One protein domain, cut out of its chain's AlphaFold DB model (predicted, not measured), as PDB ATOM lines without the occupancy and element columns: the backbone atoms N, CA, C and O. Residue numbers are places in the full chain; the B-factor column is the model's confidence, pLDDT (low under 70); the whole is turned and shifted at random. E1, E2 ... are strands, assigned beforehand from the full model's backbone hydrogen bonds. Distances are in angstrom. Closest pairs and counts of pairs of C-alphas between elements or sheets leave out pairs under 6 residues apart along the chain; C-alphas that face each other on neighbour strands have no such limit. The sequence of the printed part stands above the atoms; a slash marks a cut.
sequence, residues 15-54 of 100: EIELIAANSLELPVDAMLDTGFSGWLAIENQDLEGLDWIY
ATOM      1  N   GLU A  15     210.543 243.370 279.076       97.50
ATOM      2  CA  GLU A  15     209.183 243.442 279.604       97.50
ATOM      3  C   GLU A  15     208.591 244.818 279.263       97.50
ATOM      4  O   GLU A  15     209.184 245.856 279.571       97.50
ATOM      5  N   ILE A  16     207.443 244.820 278.592       97.38
ATOM      6  CA  ILE A  16     206.650 246.014 278.280       97.38
ATOM      7  C   ILE A  16     205.215 245.787 278.751       97.38
ATOM      8  O   ILE A  16     204.775 244.645 278.869       97.38
ATOM      9  N   GLU A  17     204.444 246.850 278.960       97.75
ATOM     10  CA  GLU A  17     203.016 246.711 279.239       97.75
ATOM     11  C   GLU A  17     202.172 247.063 278.014       97.75
ATOM     12  O   GLU A  17     202.287 248.155 277.454       97.75
ATOM     13  N   LEU A  18     201.270 246.165 277.616       98.12
ATOM     14  CA  LEU A  18     200.186 246.490 276.690       98.12
ATOM     15  C   LEU A  18     199.037 247.107 277.493       98.12
ATOM     16  O   LEU A  18     198.583 246.526 278.480       98.12
ATOM     17  N   ILE A  19     198.554 248.278 277.080       98.31
ATOM     18  CA  ILE A  19     197.489 248.998 277.784       98.31
ATOM     19  C   ILE A  19     196.201 248.891 276.974       98.31
ATOM     20  O   ILE A  19     196.063 249.497 275.908       98.31
ATOM     21  N   ALA A  20     195.239 248.134 277.492       97.88
ATOM     22  CA  ALA A  20     193.919 247.982 276.896       97.88
ATOM     23  C   ALA A  20     193.089 249.280 276.988       97.88
ATOM     24  O   ALA A  20     193.342 250.157 277.818       97.88
ATOM     25  N   ALA A  21     192.034 249.397 276.177       96.44
ATOM     26  CA  ALA A  21     191.148 250.568 276.177       96.44
ATOM     27  C   ALA A  21     190.445 250.806 277.531       96.44
ATOM     28  O   ALA A  21     190.084 251.936 277.862       96.44
ATOM     29  N   ASN A  22     190.282 249.753 278.337       95.81
ATOM     30  CA  ASN A  22     189.755 249.817 279.701       95.81
ATOM     31  C   ASN A  22     190.831 250.136 280.766       95.81
ATOM     32  O   ASN A  22     190.539 250.055 281.957       95.81
ATOM     33  N   SER A  23     192.048 250.508 280.349       94.56
ATOM     34  CA  SER A  23     193.219 250.768 281.203       94.56
ATOM     35  C   SER A  23     193.760 249.550 281.958       94.56
ATOM     36  O   SER A  23     194.546 249.716 282.888       94.56
ATOM     37  N   LEU A  24     193.362 248.329 281.581       95.94
ATOM     38  CA  LEU A  24     194.054 247.126 282.030       95.94
ATOM     39  C   LEU A  24     195.461 247.106 281.432       95.94
ATOM     40  O   LEU A  24     195.638 247.332 280.235       95.94
ATOM     41  N   GLU A  25     196.439 246.815 282.277       96.50
ATOM     42  CA  GLU A  25     197.850 246.755 281.913       96.50
ATOM     43  C   GLU A  25     198.286 245.294 281.928       96.50
ATOM     44  O   GLU A  25     198.140 244.601 282.939       96.50
ATOM     45  N   LEU A  26     198.767 244.818 280.785       96.31
ATOM     46  CA  LEU A  26     199.196 243.442 280.584       96.31
ATOM     47  C   LEU A  26     200.711 243.432 280.356       96.31
ATOM     48  O   LEU A  26     201.146 243.815 279.268       96.31
ATOM     49  N   PRO A  27     201.517 243.045 281.362       96.25
ATOM     50  CA  PRO A  27     202.953 242.893 281.180       96.25
ATOM     51  C   PRO A  27     203.231 241.698 280.263       96.25
ATOM     52  O   PRO A  27     202.675 240.614 280.459       96.25
ATOM     53  N   VAL A  28     204.084 241.906 279.266       96.31
ATOM     54  CA  VAL A  28     204.497 240.899 278.286       96.31
ATOM     55  C   VAL A  28     205.994 241.013 278.011       96.31
ATOM     56  O   VAL A  28     206.542 242.115 277.993       96.31
ATOM     57  N   ASP A  29     206.656 239.886 277.763       96.62
ATOM     58  CA  ASP A  29     208.024 239.884 277.247       96.62
ATOM     59  C   ASP A  29     207.972 240.094 275.717       96.62
ATOM     60  O   ASP A  29     207.306 239.350 274.997       96.62
ATOM     61  N   ALA A  30     208.659 241.122 275.217       97.38
ATOM     62  CA  ALA A  30     208.750 241.447 273.796       97.38
ATOM     63  C   ALA A  30     210.191 241.288 273.292       97.38
ATOM     64  O   ALA A  30     211.126 241.862 273.857       97.38
ATOM     65  N   MET A  31     210.369 240.532 272.209       97.50
ATOM     66  CA  MET A  31     211.658 240.296 271.567       97.50
ATOM     67  C   MET A  31     212.066 241.495 270.710       97.50
ATOM     68  O   MET A  31     211.331 241.897 269.809       97.50
ATOM     69  N   LEU A  32     213.263 242.034 270.927       96.38
ATOM     70  CA  LEU A  32     213.835 243.060 270.061       96.38
ATOM     71  C   LEU A  32     214.220 242.460 268.699       96.38
ATOM     72  O   LEU A  32     215.218 241.753 268.579       96.38
ATOM     73  N   ASP A  33     213.479 242.823 267.654       94.75
ATOM     74  CA  ASP A  33     213.745 242.434 266.270       94.75
ATOM     75  C   ASP A  33     214.070 243.669 265.418       94.75
ATOM     76  O   ASP A  33     213.205 244.345 264.861       94.75
ATOM     77  N   THR A  34     215.365 243.947 265.260       92.81
ATOM     78  CA  THR A  34     215.842 245.063 264.420       92.81
ATOM     79  C   THR A  34     215.606 244.860 262.913       92.81
ATOM     80  O   THR A  34     215.734 245.813 262.135       92.81
ATOM     81  N   GLY A  35     215.273 243.635 262.487       92.00
ATOM     82  CA  GLY A  35     214.870 243.299 261.123       92.00
ATOM     83  C   GLY A  35     213.388 243.571 260.850       92.00
ATOM     84  O   GLY A  35     212.997 243.716 259.686       92.00
ATOM     85  N   PHE A  36     212.569 243.703 261.897       93.19
ATOM     86  CA  PHE A  36     211.174 244.102 261.778       93.19
ATOM     87  C   PHE A  36     211.049 245.597 261.444       93.19
ATOM     88  O   PHE A  36     211.772 246.457 261.943       93.19
ATOM     89  N   SER A  37     210.126 245.921 260.536       92.19
ATOM     90  CA  SER A  37     209.952 247.283 260.000       92.19
ATOM     91  C   SER A  37     208.772 248.052 260.603       92.19
ATOM     92  O   SER A  37     208.504 249.173 260.169       92.19
ATOM     93  N   GLY A  38     208.072 247.462 261.573       93.88
ATOM     94  CA  GLY A  38     207.064 248.131 262.395       93.88
ATOM     95  C   GLY A  38     207.557 248.371 263.823       93.88
ATOM     96  O   GLY A  38     208.677 248.007 264.155       93.88
ATOM     97  N   TRP A  39     206.696 248.948 264.664       96.75
ATOM     98  CA  TRP A  39     207.017 249.227 266.071       96.75
ATOM     99  C   TRP A  39     206.755 248.030 266.975       96.75
ATOM    100  O   TRP A  39     207.614 247.649 267.756       96.75
ATOM    101  N   LEU A  40     205.569 247.432 266.845       97.75
ATOM    102  CA  LEU A  40     205.171 246.245 267.589       97.75
ATOM    103  C   LEU A  40     204.440 245.276 266.656       97.75
ATOM    104  O   LEU A  40     203.641 245.722 265.819       97.75
ATOM    105  N   ALA A  41     204.702 243.980 266.799       97.12
ATOM    106  CA  ALA A  41     203.879 242.924 266.228       97.12
ATOM    107  C   ALA A  41     203.408 241.960 267.317       97.12
ATOM    108  O   ALA A  41     204.208 241.564 268.157       97.12
ATOM    109  N   ILE A  42     202.130 241.584 267.282       97.38
ATOM    110  CA  ILE A  42     201.521 240.619 268.208       97.38
ATOM    111  C   ILE A  42     200.671 239.605 267.436       97.38
ATOM    112  O   ILE A  42     200.293 239.844 266.279       97.38
ATOM    113  N   GLU A  43     200.351 238.487 268.078       95.62
ATOM    114  CA  GLU A  43     199.421 237.499 267.538       95.62
ATOM    115  C   GLU A  43     197.963 238.002 267.648       95.62
ATOM    116  O   GLU A  43     197.641 238.886 268.446       95.62
ATOM    117  N   ASN A  44     197.053 237.475 266.821       94.25
ATOM    118  CA  ASN A  44     195.628 237.819 266.877       94.25
ATOM    119  C   ASN A  44     194.962 237.513 268.236       94.25
ATOM    120  O   ASN A  44     194.059 238.245 268.630       94.25
ATOM    121  N   GLN A  45     195.383 236.462 268.934       92.12
ATOM    122  CA  GLN A  45     194.910 236.043 270.253       92.12
ATOM    123  C   GLN A  45     195.340 237.036 271.330       92.12
ATOM    124  O   GLN A  45     194.540 237.356 272.201       92.12
ATOM    125  N   ASP A  46     196.550 237.593 271.233       92.81
ATOM    126  CA  ASP A  46     197.042 238.595 272.189       92.81
ATOM    127  C   ASP A  46     196.273 239.921 272.088       92.81
ATOM    128  O   ASP A  46     196.225 240.700 273.037       92.81
ATOM    129  N   LEU A  47     195.652 240.193 270.933       95.56
ATOM    130  CA  LEU A  47     194.784 241.355 270.748       95.56
ATOM    131  C   LEU A  47     193.450 241.214 271.508       95.56
ATOM    132  O   LEU A  47     192.798 242.226 271.795       95.56
ATOM    133  N   GLU A  48     193.003 239.989 271.799       91.50
ATOM    134  CA  GLU A  48     191.702 239.753 272.420       91.50
ATOM    135  C   GLU A  48     191.621 240.426 273.799       91.50
ATOM    136  O   GLU A  48     192.414 240.178 274.701       91.50
ATOM    137  N   GLY A  49     190.632 241.309 273.970       90.25
ATOM    138  CA  GLY A  49     190.433 242.053 275.217       90.25
ATOM    139  C   GLY A  49     191.255 243.340 275.358       90.25
ATOM    140  O   GLY A  49     191.050 244.063 276.331       90.25
ATOM    141  N   LEU A  50     192.119 243.682 274.391       96.69
ATOM    142  CA  LEU A  50     192.787 244.992 274.360       96.69
ATOM    143  C   LEU A  50     191.858 246.117 273.885       96.69
ATOM    144  O   LEU A  50     192.066 247.280 274.234       96.69
ATOM    145  N   ASP A  51     190.841 245.780 273.084       96.00
ATOM    146  CA  ASP A  51     189.867 246.719 272.502       96.00
ATOM    147  C   ASP A  51     190.516 247.909 271.766       96.00
ATOM    148  O   ASP A  51     189.984 249.023 271.714       96.00
ATOM    149  N   TRP A  52     191.689 247.684 271.168       97.81
ATOM    150  CA  TRP A  52     192.373 248.690 270.363       97.81
ATOM    151  C   TRP A  52     191.626 249.006 269.068       97.81
ATOM    152  O   TRP A  52     190.935 248.174 268.473       97.81
ATOM    153  N   ILE A  53     191.801 250.237 268.589       98.00
ATOM    154  CA  ILE A  53     191.089 250.732 267.412       98.00
ATOM    155  C   ILE A  53     191.768 250.200 266.151       98.00
ATOM    156  O   ILE A  53     192.932 250.499 265.885       98.00
ATOM    157  N   TYR A  54     191.023 249.448 265.343       97.94
ATOM    158  CA  TYR A  54     191.472 249.030 264.018       97.94
ATOM    159  C   TYR A  54     191.682 250.242 263.100       97.94
ATOM    160  O   TYR A  54     190.819 251.114 262.993       97.94
TER     161      TYR A  54
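AT A GLANCE: This is residues 15 to 54 of the 100 residues of an uncharacterized protein of Kamptonema sp. PCC 6506 (UniProt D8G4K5). A two-stranded hairpin, E1 and E2, makes one side of an open, loose loop of chain. The longer strand E2 bends and runs on past its partner, and the chain then folds back through residues 34 to 39, which stick out at one end, into short E3 and a tail without named elements that returns toward the hairpin's turn. The printed part has 40 residues with no named helix and three named strands, in the order E1, E2, E3; the sheet's order is E1 - E2, antiparallel, and the class is all strand, though only 16 residues are in named elements. It is only just loose, close to compact, with a radius of gyration of the C-alphas of 10.9 A and spans of 32 by 22 by 15 A.

HOW THE PARTS SIT: E1, residues 15 to 19, and E2, residues 25 to 32, form an antiparallel hairpin with 133 degrees between their directions. C-alphas 17 and 27 face each other at 4.3 A. N 16 and O 28, and N 26 and O 18, are within hydrogen-bond range, each pair at 2.9 A. E2 bends by 51 degrees at residue 29, whose C-alpha faces that of Glu 15 at 4.4 A. E3, residues 40 to 42, pairs with no named strand; it is near E2, with 6 pairs of C-alphas within 10 A, and apart from E1.

IN THESE COORDINATES: E2 is 20.2 A long, from C-alpha 25 at (197.850, 246.755, 281.913) to C-alpha 32 at (213.835, 243.060, 270.061). E1 is 13.1 A long and begins at C-alpha 15, (209.183, 243.442, 279.604). E3 is 6.7 A long and ends at C-alpha 42, (201.521, 240.619, 268.208).

THE WHOLE: The two C-alphas farthest apart, those of Asn 22 and Gly 35, are 31.9 A apart. The link E1 to E2 is tight and E2 to E3 is short. Residues 43 to 54 hold no named element. The printed part has no cut, and no printed residue is under 70 in pLDDT.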